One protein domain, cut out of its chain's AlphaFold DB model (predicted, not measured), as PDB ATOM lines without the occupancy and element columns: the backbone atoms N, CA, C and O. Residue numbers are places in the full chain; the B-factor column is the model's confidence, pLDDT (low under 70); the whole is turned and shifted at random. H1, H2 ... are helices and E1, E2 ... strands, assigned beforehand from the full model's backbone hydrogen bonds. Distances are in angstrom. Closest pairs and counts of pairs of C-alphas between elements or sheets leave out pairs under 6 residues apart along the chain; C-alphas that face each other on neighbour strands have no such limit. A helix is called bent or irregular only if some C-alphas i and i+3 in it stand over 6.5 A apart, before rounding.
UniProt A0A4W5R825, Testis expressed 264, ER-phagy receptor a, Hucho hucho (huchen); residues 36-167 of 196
ATOM      1  N   ILE A  36      58.490  22.139 -37.632       77.75
ATOM      2  CA  ILE A  36      57.288  21.488 -37.111       77.75
ATOM      3  C   ILE A  36      57.577  21.008 -35.694       77.75
ATOM      4  O   ILE A  36      58.592  20.361 -35.438       77.75
ATOM      5  N   LYS A  37      56.685  21.344 -34.765       77.12
ATOM      6  CA  LYS A  37      56.803  21.010 -33.347       77.12
ATOM      7  C   LYS A  37      55.531  20.335 -32.868       77.12
ATOM      8  O   LYS A  37      54.434  20.803 -33.162       77.12
ATOM      9  N   THR A  38      55.692  19.295 -32.062       77.50
ATOM     10  CA  THR A  38      54.594  18.642 -31.346       77.50
ATOM     11  C   THR A  38      54.646  19.049 -29.882       77.50
ATOM     12  O   THR A  38      55.697  18.949 -29.248       77.50
ATOM     13  N   GLY A  39      53.531  19.529 -29.342       70.69
ATOM     14  CA  GLY A  39      53.434  19.920 -27.939       70.69
ATOM     15  C   GLY A  39      52.099  20.575 -27.615       70.69
ATOM     16  O   GLY A  39      51.154  20.491 -28.398       70.69
ATOM     17  N   SER A  40      52.025  21.234 -26.462       66.94
ATOM     18  CA  SER A  40      50.878  22.077 -26.134       66.94
ATOM     19  C   SER A  40      50.784  23.227 -27.146       66.94
ATOM     20  O   SER A  40      51.814  23.844 -27.453       66.94
ATOM     21  N   PRO A  41      49.591  23.506 -27.695       68.12
ATOM     22  CA  PRO A  41      49.400  24.615 -28.613       68.12
ATOM     23  C   PRO A  41      49.798  25.931 -27.928       68.12
ATOM     24  O   PRO A  41      49.569  26.104 -26.733       68.12
ATOM     25  N   PRO A  42      50.363  26.899 -28.668       66.00
ATOM     26  CA  PRO A  42      50.639  28.228 -28.131       66.00
ATOM     27  C   PRO A  42      49.363  29.012 -27.788       66.00
ATOM     28  O   PRO A  42      49.476  30.050 -27.149       66.00
ATOM     29  N   ILE A  43      48.191  28.523 -28.213       66.38
ATOM     30  CA  ILE A  43      46.883  29.142 -28.015       66.38
ATOM     31  C   ILE A  43      46.156  28.423 -26.872       66.38
ATOM     32  O   ILE A  43      45.961  27.208 -26.943       66.38
ATOM     33  N   LYS A  44      45.747  29.175 -25.843       74.00
ATOM     34  CA  LYS A  44      44.924  28.670 -24.722       74.00
ATOM     35  C   LYS A  44      43.435  28.608 -25.103       74.00
ATOM     36  O   LYS A  44      43.090  28.623 -26.279       74.00
ATOM     37  N   ASN A  45      42.531  28.556 -24.121       79.06
ATOM     38  CA  ASN A  45      41.096  28.761 -24.356       79.06
ATOM     39  C   ASN A  45      40.882  30.048 -25.168       79.06
ATOM     40  O   ASN A  45      41.326  31.109 -24.740       79.06
ATOM     41  N   VAL A  46      40.229  29.974 -26.325       83.69
ATOM     42  CA  VAL A  46      40.022  31.148 -27.189       83.69
ATOM     43  C   VAL A  46      38.569  31.336 -27.537       83.69
ATOM     44  O   VAL A  46      37.878  30.385 -27.888       83.69
ATOM     45  N   THR A  47      38.128  32.588 -27.518       87.25
ATOM     46  CA  THR A  47      36.833  32.973 -28.072       87.25
ATOM     47  C   THR A  47      37.050  33.562 -29.452       87.25
ATOM     48  O   THR A  47      37.757  34.557 -29.613       87.25
ATOM     49  N   ILE A  48      36.453  32.935 -30.461       88.06
ATOM     50  CA  ILE A  48      36.593  33.323 -31.861       88.06
ATOM     51  C   ILE A  48      35.258  33.809 -32.420       88.06
ATOM     52  O   ILE A  48      34.218  33.189 -32.201       88.06
ATOM     53  N   ALA A  49      35.296  34.901 -33.180       92.31
ATOM     54  CA  ALA A  49      34.217  35.289 -34.077       92.31
ATOM     55  C   ALA A  49      34.540  34.754 -35.468       92.31
ATOM     56  O   ALA A  49      35.552  35.139 -36.048       92.31
ATOM     57  N   TYR A  50      33.705  33.874 -36.006       90.88
ATOM     58  CA  TYR A  50      33.965  33.167 -37.253       90.88
ATOM     59  C   TYR A  50      32.768  33.204 -38.198       90.88
ATOM     60  O   TYR A  50      31.608  33.291 -37.791       90.88
ATOM     61  N   LYS A  51      33.061  33.077 -39.487       93.00
ATOM     62  CA  LYS A  51      32.075  32.907 -40.548       93.00
ATOM     63  C   LYS A  51      32.418  31.652 -41.336       93.00
ATOM     64  O   LYS A  51      33.588  31.370 -41.594       93.00
ATOM     65  N   LEU A  52      31.396  30.862 -41.659       91.25
ATOM     66  CA  LEU A  52      31.550  29.646 -42.452       91.25
ATOM     67  C   LEU A  52      31.537  30.004 -43.934       91.25
ATOM     68  O   LEU A  52      30.620  30.672 -44.408       91.25
ATOM     69  N   HIS A  53      32.530  29.505 -44.650       89.38
ATOM     70  CA  HIS A  53      32.666  29.644 -46.085       89.38
ATOM     71  C   HIS A  53      32.735  28.263 -46.737       89.38
ATOM     72  O   HIS A  53      33.166  27.274 -46.136       89.38
ATOM     73  N   LYS A  54      32.286  28.215 -47.986       90.38
ATOM     74  CA  LYS A  54      32.376  27.048 -48.854       90.38
ATOM     75  C   LYS A  54      32.933  27.500 -50.196       90.38
ATOM     76  O   LYS A  54      32.461  28.506 -50.727       90.38
ATOM     77  N   GLY A  55      33.906  26.767 -50.716       86.81
ATOM     78  CA  GLY A  55      34.527  27.038 -52.004       86.81
ATOM     79  C   GLY A  55      36.052  26.934 -51.969       86.81
ATOM     80  O   GLY A  55      36.626  26.521 -50.954       86.81
ATOM     81  N   PRO A  56      36.713  27.327 -53.072       85.12
ATOM     82  CA  PRO A  56      38.137  27.102 -53.252       85.12
ATOM     83  C   PRO A  56      38.963  27.841 -52.202       85.12
ATOM     84  O   PRO A  56      38.806  29.041 -51.975       85.12
ATOM     85  N   TYR A  57      39.939  27.155 -51.609       80.81
ATOM     86  CA  TYR A  57      40.824  27.753 -50.605       80.81
ATOM     87  C   TYR A  57      41.670  28.920 -51.123       80.81
ATOM     88  O   TYR A  57      42.141  29.718 -50.314       80.81
ATOM     89  N   LYS A  58      41.849  29.032 -52.443       78.38
ATOM     90  CA  LYS A  58      42.544  30.147 -53.105       78.38
ATOM     91  C   LYS A  58      41.766  31.462 -52.991       78.38
ATOM     92  O   LYS A  58      42.379  32.523 -52.928       78.38
ATOM     93  N   ASP A  59      40.443  31.378 -52.858       83.75
ATOM     94  CA  ASP A  59      39.551  32.536 -52.775       83.75
ATOM     95  C   ASP A  59      39.310  32.986 -51.324       83.75
ATOM     96  O   ASP A  59      38.540  33.912 -51.057       83.75
ATOM     97  N   CYS A  60      40.018  32.394 -50.351       84.62
ATOM     98  CA  CYS A  60      39.875  32.759 -48.944       84.62
ATOM     99  C   CYS A  60      40.297  34.206 -48.644       84.62
ATOM    100  O   CYS A  60      39.941  34.733 -47.591       84.62
ATOM    101  N   GLY A  61      41.047  34.855 -49.543       84.50
ATOM    102  CA  GLY A  61      41.523  36.229 -49.370       84.50
ATOM    103  C   GLY A  61      40.395  37.222 -49.083       84.50
ATOM    104  O   GLY A  61      40.521  38.025 -48.163       84.50
ATOM    105  N   ALA A  62      39.259  37.106 -49.780       88.00
ATOM    106  CA  ALA A  62      38.106  37.981 -49.558       88.00
ATOM    107  C   ALA A  62      37.515  37.823 -48.144       88.00
ATOM    108  O   ALA A  62      37.187  38.817 -47.497       88.00
ATOM    109  N   ALA A  63      37.455  36.589 -47.627       88.75
ATOM    110  CA  ALA A  63      36.988  36.310 -46.268       88.75
ATOM    111  C   ALA A  63      37.931  36.894 -45.198       88.75
ATOM    112  O   ALA A  63      37.478  37.421 -44.179       88.75
ATOM    113  N   PHE A  64      39.247  36.867 -45.445       86.69
ATOM    114  CA  PHE A  64      40.217  37.545 -44.581       86.69
ATOM    115  C   PHE A  64      40.063  39.065 -44.639       86.69
ATOM    116  O   PHE A  64      40.110  39.707 -43.595       86.69
ATOM    117  N   THR A  65      39.847  39.650 -45.819       88.75
ATOM    118  CA  THR A  65      39.613  41.096 -45.951       88.75
ATOM    119  C   THR A  65      38.365  41.536 -45.189       88.75
ATOM    120  O   THR A  65      38.439  42.511 -44.444       88.75
ATOM    121  N   GLU A  66      37.254  40.800 -45.306       91.00
ATOM    122  CA  GLU A  66      36.030  41.055 -44.534       91.00
ATOM    123  C   GLU A  66      36.325  41.027 -43.026       91.00
ATOM    124  O   GLU A  66      36.055  41.990 -42.312       91.00
ATOM    125  N   THR A  67      36.988  39.974 -42.554       87.94
ATOM    126  CA  THR A  67      37.337  39.790 -41.138       87.94
ATOM    127  C   THR A  67      38.254  40.903 -40.598       87.94
ATOM    128  O   THR A  67      37.967  41.520 -39.570       87.94
ATOM    129  N   VAL A  68      39.346  41.215 -41.304       87.75
ATOM    130  CA  VAL A  68      40.327  42.243 -40.905       87.75
ATOM    131  C   VAL A  68      39.729  43.650 -40.963       87.75
ATOM    132  O   VAL A  68      40.159  44.519 -40.206       87.75
ATOM    133  N   SER A  69      38.730  43.891 -41.818       88.75
ATOM    134  CA  SER A  69      38.057  45.193 -41.897       88.75
ATOM    135  C   SER A  69      37.285  45.551 -40.620       88.75
ATOM    136  O   SER A  69      37.206  46.727 -40.273       88.75
ATOM    137  N   ILE A  70      36.781  44.546 -39.892       89.25
ATOM    138  CA  ILE A  70      36.056  44.725 -38.628       89.25
ATOM    139  C   ILE A  70      37.044  44.902 -37.467       89.25
ATOM    140  O   ILE A  70      36.885  45.797 -36.641       89.25
ATOM    141  N   GLY A  71      38.086  44.064 -37.408       84.44
ATOM    142  CA  GLY A  71      39.078  44.071 -36.331       84.44
ATOM    143  C   GLY A  71      40.522  44.063 -36.835       84.44
ATOM    144  O   GLY A  71      41.194  43.044 -36.699       84.44
ATOM    145  N   PRO A  72      41.069  45.184 -37.341       82.56
ATOM    146  CA  PRO A  72      42.393  45.210 -37.985       82.56
ATOM    147  C   PRO A  72      43.564  44.914 -37.033       82.56
ATOM    148  O   PRO A  72      44.661  44.522 -37.456       82.56
ATOM    149  N   LYS A  73      43.340  45.124 -35.731       83.62
ATOM    150  CA  LYS A  73      44.311  44.860 -34.665       83.62
ATOM    151  C   LYS A  73      44.223  43.436 -34.114       83.62
ATOM    152  O   LYS A  73      45.170  43.016 -33.459       83.62
ATOM    153  N   LEU A  74      43.134  42.715 -34.383       82.69
ATOM    154  CA  LEU A  74      42.946  41.358 -33.887       82.69
ATOM    155  C   LEU A  74      43.780  40.357 -34.686       82.69
ATOM    156  O   LEU A  74      44.121  40.575 -35.854       82.69
ATOM    157  N   ASN A  75      44.085  39.237 -34.040       83.75
ATOM    158  CA  ASN A  75      44.648  38.080 -34.717       83.75
ATOM    159  C   ASN A  75      43.538  37.359 -35.481       83.75
ATOM    160  O   ASN A  75      42.446  37.154 -34.950       83.75
ATOM    161  N   THR A  76      43.826  36.964 -36.718       85.12
ATOM    162  CA  THR A  76      42.895  36.202 -37.548       85.12
ATOM    163  C   THR A  76      43.214  34.718 -37.493       85.12
ATOM    164  O   THR A  76      44.369  34.307 -37.370       85.12
ATOM    165  N   ILE A  77      42.165  33.912 -37.591       84.06
ATOM    166  CA  ILE A  77      42.225  32.460 -37.572       84.06
ATOM    167  C   ILE A  77      41.479  31.907 -38.778       84.06
ATOM    168  O   ILE A  77      40.438  32.424 -39.190       84.06
ATOM    169  N   ARG A  78      42.014  30.822 -39.330       85.44
ATOM    170  CA  ARG A  78      41.339  30.005 -40.327       85.44
ATOM    171  C   ARG A  78      41.409  28.549 -39.908       85.44
ATOM    172  O   ARG A  78      42.472  28.065 -39.535       85.44
ATOM    173  N   VAL A  79      40.288  27.850 -40.038       84.56
ATOM    174  CA  VAL A  79      40.220  26.397 -39.857       84.56
ATOM    175  C   VAL A  79      39.642  25.793 -41.127       84.56
ATOM    176  O   VAL A  79      38.588  26.221 -41.595       84.56
ATOM    177  N   SER A  80      40.361  24.838 -41.706       83.31
ATOM    178  CA  SER A  80      39.948  24.091 -42.896       83.31
ATOM    179  C   SER A  80      39.459  22.716 -42.439       83.31
ATOM    180  O   SER A  80      40.187  22.038 -41.719       83.31
ATOM    181  N   TYR A  81      38.241  22.317 -42.811       79.50
ATOM    182  CA  TYR A  81      37.672  21.027 -42.389       79.50
ATOM    183  C   TYR A  81      37.985  19.889 -43.355       79.50
ATOM    184  O   TYR A  81      38.002  18.732 -42.947       79.50
ATOM    185  N   ASP A  82      38.196  20.228 -44.623       80.00
ATOM    186  CA  ASP A  82      38.348  19.274 -45.712       80.00
ATOM    187  C   ASP A  82      39.772  19.356 -46.293       80.00
ATOM    188  O   ASP A  82      40.385  20.433 -46.316       80.00
ATOM    189  N   ASP A  83      40.300  18.237 -46.784       75.25
ATOM    190  CA  ASP A  83      41.547  18.219 -47.549       75.25
ATOM    191  C   ASP A  83      41.250  18.579 -49.013       75.25
ATOM    192  O   ASP A  83      40.476  17.897 -49.685       75.25
ATOM    193  N   SER A  84      41.874  19.645 -49.524       70.94
ATOM    194  CA  SER A  84      41.697  20.093 -50.916       70.94
ATOM    195  C   SER A  84      42.275  19.130 -51.957       70.94
ATOM    196  O   SER A  84      42.082  19.328 -53.151       70.94
ATOM    197  N   THR A  85      43.041  18.122 -51.536       72.88
ATOM    198  CA  THR A  85      43.525  17.060 -52.429       72.88
ATOM    199  C   THR A  85      42.510  15.930 -52.602       72.88
ATOM    200  O   THR A  85      42.529  15.254 -53.629       72.88
ATOM    201  N   GLU A  86      41.604  15.753 -51.637       75.88
ATOM    202  CA  GLU A  86      40.588  14.695 -51.634       75.88
ATOM    203  C   GLU A  86      39.202  15.222 -52.023       75.88
ATOM    204  O   GLU A  86      38.428  14.533 -52.691       75.88
ATOM    205  N   VAL A  87      38.879  16.453 -51.616       80.62
ATOM    206  CA  VAL A  87      37.580  17.089 -51.844       80.62
ATOM    207  C   VAL A  87      37.688  18.107 -52.981       80.62
ATOM    208  O   VAL A  87      38.619  18.912 -52.989       80.62
ATOM    209  N   PRO A  88      36.725  18.131 -53.923       84.50
ATOM    210  CA  PRO A  88      36.655  19.170 -54.945       84.50
ATOM    211  C   PRO A  88      36.690  20.587 -54.353       84.50
ATOM    212  O   PRO A  88      36.048  20.867 -53.335       84.50
ATOM    213  N   ASP A  89      37.409  21.496 -55.015       82.81
ATOM    214  CA  ASP A  89      37.610  22.877 -54.552       82.81
ATOM    215  C   ASP A  89      36.280  23.601 -54.247       82.81
ATOM    216  O   ASP A  89      36.191  24.364 -53.290       82.81
ATOM    217  N   ASP A  90      35.213  23.343 -55.005       84.81
ATOM    218  CA  ASP A  90      33.884  23.945 -54.823       84.81
ATOM    219  C   ASP A  90      33.129  23.426 -53.584       84.81
ATOM    220  O   ASP A  90      32.147  24.031 -53.136       84.81
ATOM    221  N   GLN A  91      33.582  22.311 -53.011       84.31
ATOM    222  CA  GLN A  91      32.955  21.653 -51.869       84.31
ATOM    223  C   GLN A  91      33.726  21.809 -50.563       84.31
ATOM    224  O   GLN A  91      33.150  21.551 -49.505       84.31
ATOM    225  N   CYS A  92      34.962  22.297 -50.626       82.69
ATOM    226  CA  CYS A  92      35.799  22.548 -49.463       82.69
ATOM    227  C   CYS A  92      35.143  23.546 -48.497       82.69
ATOM    228  O   CYS A  92      34.714  24.636 -48.889       82.69
ATOM    229  N   ARG A  93      35.077  23.188 -47.213       85.00
ATOM    230  CA  ARG A  93      34.526  24.026 -46.145       85.00
ATOM    231  C   ARG A  93      35.637  24.526 -45.248       85.00
ATOM    232  O   ARG A  93      36.502  23.780 -44.789       85.00
ATOM    233  N   TYR A  94      35.563  25.807 -44.936       83.62
ATOM    234  CA  TYR A  94      36.497  26.447 -44.030       83.62
ATOM    235  C   TYR A  94      35.807  27.569 -43.268       83.62
ATOM    236  O   TYR A  94      34.816  28.141 -43.721       83.62
ATOM    237  N   ILE A  95      36.341  27.893 -42.100       88.06
ATOM    238  CA  ILE A  95      35.959  29.089 -41.356       88.06
ATOM    239  C   ILE A  95      37.102  30.088 -41.386       88.06
ATOM    240  O   ILE A  95      38.273  29.708 -41.337       88.06
ATOM    241  N   VAL A  96      36.749  31.365 -41.458       87.69
ATOM    242  CA  VAL A  96      37.673  32.484 -41.256       87.69
ATOM    243  C   VAL A  96      37.083  33.374 -40.178       87.69
ATOM    244  O   VAL A  96      35.865  33.548 -40.103       87.69
ATOM    245  N   GLY A  97      37.940  33.888 -39.309       88.62
ATOM    246  CA  GLY A  97      37.502  34.661 -38.166       88.62
ATOM    247  C   GLY A  97      38.615  35.421 -37.470       88.62
ATOM    248  O   GLY A  97      39.776  35.367 -37.876       88.62
ATOM    249  N   SER A  98      38.237  36.107 -36.401       86.56
ATOM    250  CA  SER A  98      39.142  36.818 -35.504       86.56
ATOM    251  C   SER A  98      39.075  36.232 -34.104       86.56
ATOM    252  O   SER A  98      38.007  35.843 -33.629       86.56
ATOM    253  N   ILE A  99      40.220  36.206 -33.431       88.25
ATOM    254  CA  ILE A  99      40.315  35.885 -32.008       88.25
ATOM    255  C   ILE A  99      39.883  37.132 -31.235       88.25
ATOM    256  O   ILE A  99      40.512  38.184 -31.362       88.25
ATOM    257  N   LEU A 100      38.783  37.022 -30.489       87.50
ATOM    258  CA  LEU A 100      38.235  38.099 -29.662       87.50
ATOM    259  C   LEU A 100      38.890  38.141 -28.282       87.50
ATOM    260  O   LEU A 100      39.130  39.221 -27.758       87.50
ATOM    261  N   SER A 101      39.180  36.972 -27.708       86.38
ATOM    262  CA  SER A 101      39.913  36.855 -26.450       86.38
ATOM    263  C   SER A 101      40.674  35.535 -26.359       86.38
ATOM    264  O   SER A 101      40.307  34.543 -27.001       86.38
ATOM    265  N   GLU A 102      41.746  35.534 -25.568       81.50
ATOM    266  CA  GLU A 102      42.593  34.374 -25.298       81.50
ATOM    267  C   GLU A 102      42.813  34.220 -23.782       81.50
ATOM    268  O   GLU A 102      43.141  35.172 -23.078       81.50
ATOM    269  N   GLY A 103      42.650  33.004 -23.263       77.69
ATOM    270  CA  GLY A 103      42.784  32.676 -21.846       77.69
ATOM    271  C   GLY A 103      41.539  33.016 -21.024       77.69
ATOM    272  O   GLY A 103      40.429  32.617 -21.365       77.69
ATOM    273  N   GLU A 104      41.747  33.697 -19.896       72.06
ATOM    274  CA  GLU A 104      40.684  34.109 -18.959       72.06
ATOM    275  C   GLU A 104      40.126  35.508 -19.271       72.06
ATOM    276  O   GLU A 104      39.255  36.009 -18.561       72.06
ATOM    277  N   GLU A 105      40.626  36.156 -20.324       78.25
ATOM    278  CA  GLU A 105      40.173  37.480 -20.726       78.25
ATOM    279  C   GLU A 105      38.763  37.402 -21.328       78.25
ATOM    280  O   GLU A 105      38.473  36.580 -22.209       78.25
ATOM    281  N   GLN A 106      37.864  38.255 -20.834       75.88
ATOM    282  CA  GLN A 106      36.516  38.333 -21.379       75.88
ATOM    283  C   GLN A 106      36.547  39.047 -22.735       75.88
ATOM    284  O   GLN A 106      37.227  40.066 -22.869       75.88
ATOM    285  N   PRO A 107      35.834  38.525 -23.747       79.31
ATOM    286  CA  PRO A 107      35.723  39.194 -25.032       79.31
ATOM    287  C   PRO A 107      34.999  40.533 -24.864       79.31
ATOM    288  O   PRO A 107      34.020  40.634 -24.126       79.31
ATOM    289  N   ASP A 108      35.478  41.553 -25.569       85.94
ATOM    290  CA  ASP A 108      34.831  42.863 -25.614       85.94
ATOM    291  C   ASP A 108      33.413  42.736 -26.204       85.94
ATOM    292  O   ASP A 108      33.238  42.344 -27.363       85.94
ATOM    293  N   GLU A 109      32.397  43.061 -25.402       87.62
ATOM    294  CA  GLU A 109      30.989  42.956 -25.793       87.62
ATOM    295  C   GLU A 109      30.637  43.852 -26.986       87.62
ATOM    296  O   GLU A 109      29.772  43.494 -27.794       87.62
ATOM    297  N   GLU A 110      31.271  45.022 -27.114       89.31
ATOM    298  CA  GLU A 110      31.018  45.929 -28.237       89.31
ATOM    299  C   GLU A 110      31.529  45.317 -29.539       89.31
ATOM    300  O   GLU A 110      30.831  45.306 -30.560       89.31
ATOM    301  N   LEU A 111      32.726  44.738 -29.480       88.12
ATOM    302  CA  LEU A 111      33.351  44.048 -30.596       88.12
ATOM    303  C   LEU A 111      32.564  42.794 -30.976       88.12
ATOM    304  O   LEU A 111      32.328  42.550 -32.159       88.12
ATOM    305  N   GLN A 112      32.088  42.038 -29.988       90.06
ATOM    306  CA  GLN A 112      31.245  40.872 -30.217       90.06
ATOM    307  C   GLN A 112      29.960  41.245 -30.971       90.06
ATOM    308  O   GLN A 112      29.674  40.674 -32.026       90.06
ATOM    309  N   LYS A 113      29.227  42.259 -30.487       91.88
ATOM    310  CA  LYS A 113      28.008  42.764 -31.143       91.88
ATOM    311  C   LYS A 113      28.292  43.273 -32.555       91.88
ATOM    312  O   LYS A 113      27.461  43.113 -33.450       91.88
ATOM    313  N   LEU A 114      29.462  43.874 -32.777       92.56
ATOM    314  CA  LEU A 114      29.887  44.320 -34.099       92.56
ATOM    315  C   LEU A 114      30.071  43.134 -35.056       92.56
ATOM    316  O   LEU A 114      29.521  43.157 -36.155       92.56
ATOM    317  N   TYR A 115      30.785  42.086 -34.640       92.19
ATOM    318  CA  TYR A 115      30.962  40.871 -35.443       92.19
ATOM    319  C   TYR A 115      29.625  40.180 -35.745       92.19
ATOM    320  O   TYR A 115      29.363  39.821 -36.896       92.19
ATOM    321  N   GLU A 116      28.742  40.061 -34.753       93.06
ATOM    322  CA  GLU A 116      27.398  39.495 -34.929       93.06
ATOM    323  C   GLU A 116      26.558  40.301 -35.931       93.06
ATOM    324  O   GLU A 116      25.888  39.721 -36.789       93.06
ATOM    325  N   LYS A 117      26.658  41.638 -35.912       94.06
ATOM    326  CA  LYS A 117      25.996  42.520 -36.890       94.06
ATOM    327  C   LYS A 117      26.453  42.256 -38.330       94.06
ATOM    328  O   LYS A 117      25.655  42.402 -39.254       94.06
ATOM    329  N   PHE A 118      27.708  41.855 -38.529       91.50
ATOM    330  CA  PHE A 118      28.250  41.456 -39.834       91.50
ATOM    331  C   PHE A 118      28.018  39.967 -40.167       91.50
ATOM    332  O   PHE A 118      28.510  39.469 -41.179       91.50
ATOM    333  N   GLY A 119      27.238  39.249 -39.351       91.56
ATOM    334  CA  GLY A 119      26.852  37.858 -39.592       91.56
ATOM    335  C   GLY A 119      27.894  36.825 -39.160       91.56
ATOM    336  O   GLY A 119      27.819  35.671 -39.592       91.56
ATOM    337  N   PHE A 120      28.862  37.213 -38.328       93.06
ATOM    338  CA  PHE A 120      29.786  36.273 -37.701       93.06
ATOM    339  C   PHE A 120      29.117  35.596 -36.504       93.06
ATOM    340  O   PHE A 120      28.285  36.178 -35.812       93.06
ATOM    341  N   LYS A 121      29.500  34.347 -36.256       92.56
ATOM    342  CA  LYS A 121      29.101  33.574 -35.081       92.56
ATOM    343  C   LYS A 121      30.245  33.555 -34.085       92.56
ATOM    344  O   LYS A 121      31.405  33.532 -34.482       92.56
ATOM    345  N   VAL A 122      29.921  33.512 -32.803       90.56
ATOM    346  CA  VAL A 122      30.915  33.488 -31.729       90.56
ATOM    347  C   VAL A 122      30.950  32.091 -31.124       90.56
ATOM    348  O   VAL A 122      29.906  31.484 -30.889       90.56
ATOM    349  N   LEU A 123      32.149  31.554 -30.925       86.69
ATOM    350  CA  LEU A 123      32.370  30.253 -30.303       86.69
ATOM    351  C   LEU A 123      33.618  30.317 -29.431       86.69
ATOM    352  O   LEU A 123      34.652  30.821 -29.864       86.69
ATOM    353  N   SER A 124      33.531  29.746 -28.235       83.81
ATOM    354  CA  SER A 124      34.693  29.511 -27.384       83.81
ATOM    355  C   SER A 124      35.205  28.088 -27.596       83.81
ATOM    356  O   SER A 124      34.453  27.121 -27.468       83.81
ATOM    357  N   LEU A 125      36.480  27.968 -27.953       78.69
ATOM    358  CA  LEU A 125      37.183  26.707 -28.145       78.69
ATOM    359  C   LEU A 125      38.032  26.403 -26.900       78.69
ATOM    360  O   LEU A 125      38.766  27.289 -26.445       78.69
ATOM    361  N   PRO A 126      37.955  25.180 -26.346       75.75
ATOM    362  CA  PRO A 126      38.804  24.776 -25.232       75.75
ATOM    363  C   PRO A 126      40.259  24.577 -25.682       75.75
ATOM    364  O   PRO A 126      40.528  24.288 -26.850       75.75
ATOM    365  N   GLU A 127      41.194  24.688 -24.740       74.12
ATOM    366  CA  GLU A 127      42.612  24.391 -24.954       74.12
ATOM    367  C   GLU A 127      42.806  22.933 -25.406       74.12
ATOM    368  O   GLU A 127      42.329  21.990 -24.766       74.12
ATOM    369  N   ALA A 128      43.520  22.737 -26.518       70.31
ATOM    370  CA  ALA A 128      43.868  21.401 -26.987       70.31
ATOM    371  C   ALA A 128      45.071  20.860 -26.202       70.31
ATOM    372  O   ALA A 128      46.050  21.563 -25.976       70.31
ATOM    373  N   SER A 129      45.033  19.584 -25.817       67.44
ATOM    374  CA  SER A 129      46.104  18.953 -25.033       67.44
ATOM    375  C   SER A 129      47.375  18.685 -25.844       67.44
ATOM    376  O   SER A 129      48.479  18.704 -25.299       67.44
ATOM    377  N   LEU A 130      47.226  18.440 -27.146       70.75
ATOM    378  CA  LEU A 130      48.319  18.135 -28.057       70.75
ATOM    379  C   LEU A 130      48.017  18.722 -29.434       70.75
ATOM    380  O   LEU A 130      46.961  18.463 -30.006       70.75
ATOM    381  N   ALA A 131      48.964  19.482 -29.972       71.44
ATOM    382  CA  ALA A 131      48.886  20.024 -31.316       71.44
ATOM    383  C   ALA A 131      50.227  19.882 -32.038       71.44
ATOM    384  O   ALA A 131      51.304  20.038 -31.453       71.44
ATOM    385  N   VAL A 132      50.143  19.624 -33.342       77.00
ATOM    386  CA  VAL A 132      51.269  19.792 -34.257       77.00
ATOM    387  C   VAL A 132      51.210  21.222 -34.768       77.00
ATOM    388  O   VAL A 132      50.207  21.648 -35.338       77.00
ATOM    389  N   THR A 133      52.266  21.979 -34.516       78.56
ATOM    390  CA  THR A 133      52.324  23.410 -34.804       78.56
ATOM    391  C   THR A 133      53.528  23.727 -35.663       78.56
ATOM    392  O   THR A 133      54.584  23.098 -35.577       78.56
ATOM    393  N   THR A 134      53.368  24.735 -36.505       80.31
ATOM    394  CA  THR A 134      54.444  25.296 -37.306       80.31
ATOM    395  C   THR A 134      54.194  26.782 -37.490       80.31
ATOM    396  O   THR A 134      53.068  27.258 -37.348       80.31
ATOM    397  N   THR A 135      55.255  27.525 -37.761       79.06
ATOM    398  CA  THR A 135      55.207  28.976 -37.913       79.06
ATOM    399  C   THR A 135      55.898  29.360 -39.203       79.06
ATOM    400  O   THR A 135      57.046  28.968 -39.422       79.06
ATOM    401  N   PHE A 136      55.230  30.167 -40.020       78.81
ATOM    402  CA  PHE A 136      55.777  30.689 -41.265       78.81
ATOM    403  C   PHE A 136      55.514  32.201 -41.367       78.81
ATOM    404  O   PHE A 136      54.489  32.667 -40.862       78.81
ATOM    405  N   PRO A 137      56.413  32.991 -41.985       74.62
ATOM    406  CA  PRO A 137      56.199  34.419 -42.180       74.62
ATOM    407  C   PRO A 137      54.895  34.719 -42.925       74.62
ATOM    408  O   PRO A 137      54.556  34.055 -43.895       74.62
ATOM    409  N   SER A 138      54.193  35.767 -42.499       75.56
ATOM    410  CA  SER A 138      52.967  36.265 -43.137       75.56
ATOM    411  C   SER A 138      53.123  37.751 -43.476       75.56
ATOM    412  O   SER A 138      52.351  38.594 -43.018       75.56
ATOM    413  N   THR A 139      54.185  38.094 -44.211       74.69
ATOM    414  CA  THR A 139      54.571  39.489 -44.488       74.69
ATOM    415  C   THR A 139      54.063  39.995 -45.835       74.69
ATOM    416  O   THR A 139      53.711  41.167 -45.948       74.69
ATOM    417  N   THR A 140      53.992  39.135 -46.853       75.69
ATOM    418  CA  THR A 140      53.534  39.503 -48.201       75.69
ATOM    419  C   THR A 140      52.544  38.468 -48.754       75.69
ATOM    420  O   THR A 140      52.458  37.349 -48.239       75.69
ATOM    421  N   PRO A 141      51.793  38.774 -49.828       76.12
ATOM    422  CA  PRO A 141      50.985  37.766 -50.521       76.12
ATOM    423  C   PRO A 141      51.814  36.562 -50.995       76.12
ATOM    424  O   PRO A 141      51.357  35.424 -50.900       76.12
ATOM    425  N   LEU A 142      53.067  36.792 -51.414       77.81
ATOM    426  CA  LEU A 142      54.000  35.718 -51.772       77.81
ATOM    427  C   LEU A 142      54.293  34.798 -50.584       77.81
ATOM    428  O   LEU A 142      54.406  33.592 -50.778       77.81
ATOM    429  N   SER A 143      54.357  35.328 -49.359       75.00
ATOM    430  CA  SER A 143      54.525  34.505 -48.158       75.00
ATOM    431  C   SER A 143      53.397  33.492 -47.973       75.00
ATOM    432  O   SER A 143      53.671  32.362 -47.598       75.00
ATOM    433  N   HIS A 144      52.147  33.851 -48.278       78.94
ATOM    434  CA  HIS A 144      50.997  32.947 -48.137       78.94
ATOM    435  C   HIS A 144      51.048  31.805 -49.161       78.94
ATOM    436  O   HIS A 144      50.742  30.650 -48.849       78.94
ATOM    437  N   TRP A 145      51.484  32.124 -50.381       80.50
ATOM    438  CA  TRP A 145      51.702  31.127 -51.424       80.50
ATOM    439  C   TRP A 145      52.867  30.189 -51.070       80.50
ATOM    440  O   TRP A 145      52.706  28.969 -51.095       80.50
ATOM    441  N   LEU A 146      54.008  30.747 -50.646       79.75
ATOM    442  CA  LEU A 146      55.171  29.980 -50.188       79.75
ATOM    443  C   LEU A 146      54.851  29.118 -48.964       79.75
ATOM    444  O   LEU A 146      55.295  27.975 -48.904       79.75
ATOM    445  N   ALA A 147      54.063  29.637 -48.018       80.25
ATOM    446  CA  ALA A 147      53.606  28.890 -46.854       80.25
ATOM    447  C   ALA A 147      52.850  27.641 -47.298       80.25
ATOM    448  O   ALA A 147      53.188  26.544 -46.878       80.25
ATOM    449  N   SER A 148      51.893  27.781 -48.215       80.75
ATOM    450  CA  SER A 148      51.122  26.635 -48.702       80.75
ATOM    451  C   SER A 148      52.027  25.590 -49.370       80.75
ATOM    452  O   SER A 148      51.936  24.402 -49.078       80.75
ATOM    453  N   TYR A 149      52.960  26.023 -50.221       82.56
ATOM    454  CA  TYR A 149      53.828  25.095 -50.947       82.56
ATOM    455  C   TYR A 149      54.874  24.401 -50.058       82.56
ATOM    456  O   TYR A 149      55.216  23.250 -50.303       82.56
ATOM    457  N   LYS A 150      55.398  25.084 -49.031       84.06
ATOM    458  CA  LYS A 150      56.456  24.540 -48.163       84.06
ATOM    459  C   LYS A 150      55.913  23.847 -46.917       84.06
ATOM    460  O   LYS A 150      56.484  22.857 -46.484       84.06
ATOM    461  N   VAL A 151      54.850  24.376 -46.316       83.12
ATOM    462  CA  VAL A 151      54.355  23.910 -45.015       83.12
ATOM    463  C   VAL A 151      53.515  22.649 -45.157       83.12
ATOM    464  O   VAL A 151      53.747  21.707 -44.409       83.12
ATOM    465  N   TYR A 152      52.567  22.599 -46.099       82.19
ATOM    466  CA  TYR A 152      51.656  21.452 -46.197       82.19
ATOM    467  C   TYR A 152      52.372  20.121 -46.482       82.19
ATOM    468  O   TYR A 152      52.061  19.158 -45.784       82.19
ATOM    469  N   PRO A 153      53.349  20.029 -47.410       83.69
ATOM    470  CA  PRO A 153      54.064  18.772 -47.643       83.69
ATOM    471  C   PRO A 153      54.884  18.315 -46.432       83.69
ATOM    472  O   PRO A 153      54.812  17.152 -46.043       83.69
ATOM    473  N   GLU A 154      55.622  19.230 -45.796       84.12
ATOM    474  CA  GLU A 154      56.410  18.928 -44.594       84.12
ATOM    475  C   GLU A 154      55.505  18.494 -43.435       84.12
ATOM    476  O   GLU A 154      55.793  17.519 -42.741       84.12
ATOM    477  N   LEU A 155      54.371  19.176 -43.254       81.50
ATOM    478  CA  LEU A 155      53.395  18.853 -42.220       81.50
ATOM    479  C   LEU A 155      52.737  17.495 -42.465       81.50
ATOM    480  O   LEU A 155      52.609  16.708 -41.531       81.50
ATOM    481  N   HIS A 156      52.366  17.200 -43.712       80.50
ATOM    482  CA  HIS A 156      51.822  15.904 -44.101       80.50
ATOM    483  C   HIS A 156      52.827  14.778 -43.829       80.50
ATOM    484  O   HIS A 156      52.485  13.796 -43.173       80.50
ATOM    485  N   ASN A 157      54.085  14.949 -44.251       81.81
ATOM    486  CA  ASN A 157      55.149  13.975 -44.004       81.81
ATOM    487  C   ASN A 157      55.380  13.756 -42.504       81.81
ATOM    488  O   ASN A 157      55.493  12.615 -42.058       81.81
ATOM    489  N   TYR A 158      55.406  14.831 -41.713       80.62
ATOM    490  CA  TYR A 158      55.575  14.746 -40.266       80.62
ATOM    491  C   TYR A 158      54.414  14.002 -39.596       80.62
ATOM    492  O   TYR A 158      54.648  13.093 -38.800       80.62
ATOM    493  N   ILE A 159      53.167  14.346 -39.945       75.81
ATOM    494  CA  ILE A 159      51.975  13.672 -39.416       75.81
ATOM    495  C   ILE A 159      52.008  12.195 -39.793       75.81
ATOM    496  O   ILE A 159      51.845  11.369 -38.906       75.81
ATOM    497  N   MET A 160      52.301  11.850 -41.048       74.44
ATOM    498  CA  MET A 160      52.433  10.454 -41.468       74.44
ATOM    499  C   MET A 160      53.473   9.712 -40.618       74.44
ATOM    500  O   MET A 160      53.154   8.686 -40.028       74.44
ATOM    501  N   VAL A 161      54.687  10.249 -40.460       72.88
ATOM    502  CA  VAL A 161      55.753   9.629 -39.646       72.88
ATOM    503  C   VAL A 161      55.348   9.456 -38.178       72.88
ATOM    504  O   VAL A 161      55.638   8.416 -37.574       72.88
ATOM    505  N   CYS A 162      54.662  10.442 -37.599       64.81
ATOM    506  CA  CYS A 162      54.140  10.355 -36.239       64.81
ATOM    507  C   CYS A 162      53.003   9.330 -36.134       64.81
ATOM    508  O   CYS A 162      53.039   8.477 -35.253       64.81
ATOM    509  N   THR A 163      52.029   9.344 -37.042       56.66
ATOM    510  CA  THR A 163      50.910   8.393 -37.071       56.66
ATOM    511  C   THR A 163      51.392   6.951 -37.226       56.66
ATOM    512  O   THR A 163      50.844   6.064 -36.577       56.66
ATOM    513  N   ILE A 164      52.458   6.702 -37.999       39.56
ATOM    514  CA  ILE A 164      53.058   5.361 -38.128       39.56
ATOM    515  C   ILE A 164      53.666   4.885 -36.791       39.56
ATOM    516  O   ILE A 164      53.639   3.690 -36.502       39.56
ATOM    517  N   HIS A 165      54.149   5.793 -35.931       37.44
ATOM    518  CA  HIS A 165      54.570   5.457 -34.561       37.44
ATOM    519  C   HIS A 165      53.389   5.226 -33.601       37.44
ATOM    520  O   HIS A 165      53.512   4.434 -32.668       37.44
ATOM    521  N   TYR A 166      52.241   5.872 -33.830       28.64
ATOM    522  CA  TYR A 166      51.014   5.733 -33.036       28.64
ATOM    523  C   TYR A 166      50.013   4.755 -33.673       28.64
ATOM    524  O   TYR A 166      48.823   5.057 -33.790       28.64
ATOM    525  N   HIS A 167      50.463   3.562 -34.077       27.62
ATOM    526  CA  HIS A 167      49.549   2.466 -34.405       27.62
ATOM    527  C   HIS A 167      48.726   2.135 -33.148       27.62
ATOM    528  O   HIS A 167      49.244   1.448 -32.283       27.62
TER     529      HIS A 167
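Overview. This is residues 36 to 167 of the 196 residues of the protein "Testis expressed 264, ER-phagy receptor a" of Hucho hucho (huchen) (UniProt A0A4W5R825). A strongly twisted sheet of four strands has H1 and H2 over one face; off to one side, tied to it by links, is a smaller part, the strand pair E1 E6 with residues 151 to 162 of long H3 passing over it. The printed part has 132 residues, with E1 E2 H1 E3 E4 H2 E5 E6 H3 along it, of mixed class. The larger sheet's order is E3 E4 E2 E5; both sheets are antiparallel. The whole is compact, with a radius of gyration of the C-alphas of 15.9 A and spans of 47 by 34 by 28 A.

Along the chain. E3 is residues 76 to 80, E4 93 to 102 (24.6 A), E2 46 to 54 (23.3 A) and E5 121 to 125. E2 bends by 58 degrees at 49, E4 by 61 at 99. H1, 57 to 70, is irregular: C-alphas 58 and 61 are 7.2 A apart. H2 is 109 to 117. E1, 36 to 39, begins at C-alpha (57.288, 21.488, -37.111); E6 is 131 to 134. H3, 141 to 165, spans 36.2 A, has a kink of 29 degrees near 152 and ends at C-alpha (54.570, 5.457, -34.561).

Arrangement. Within hydrogen-bond range are N 77 and O 97 (2.8 A) in hairpin E3 E4, N 53 and O 94 (2.8 A) between E2 and E4, and N 48 and O 123 (2.8 A) between E2 and E5. H1 and H2 are on the same face, two layers, at heights of 8.8 A and 9.4 A over the sheet. E2 H1 E3 and E4 H2 E5 are split strand-helix-strand units, each with a strand between its two strands and a right-handed crossover. Between the antiparallel neighbours E1 and E6, N 37 and O 133 are within hydrogen-bond range at 2.9 A; the closest C-alphas of E1 and H3 are those of Ile 36 and Leu 155, 6.9 A apart. H3 is not on the larger sheet. H2 has every O i to N i+4 pair within range, H1 6 of 10, H3 18 of 21.

Size, cuts and confidence. The C-alphas farthest apart, Glu 110 and His 167, are 47.6 A apart. The printed part has no cut; E3 to E4 is the long link. Confidence is under 70 at residues 40 to 43, 129 and 162 to 167.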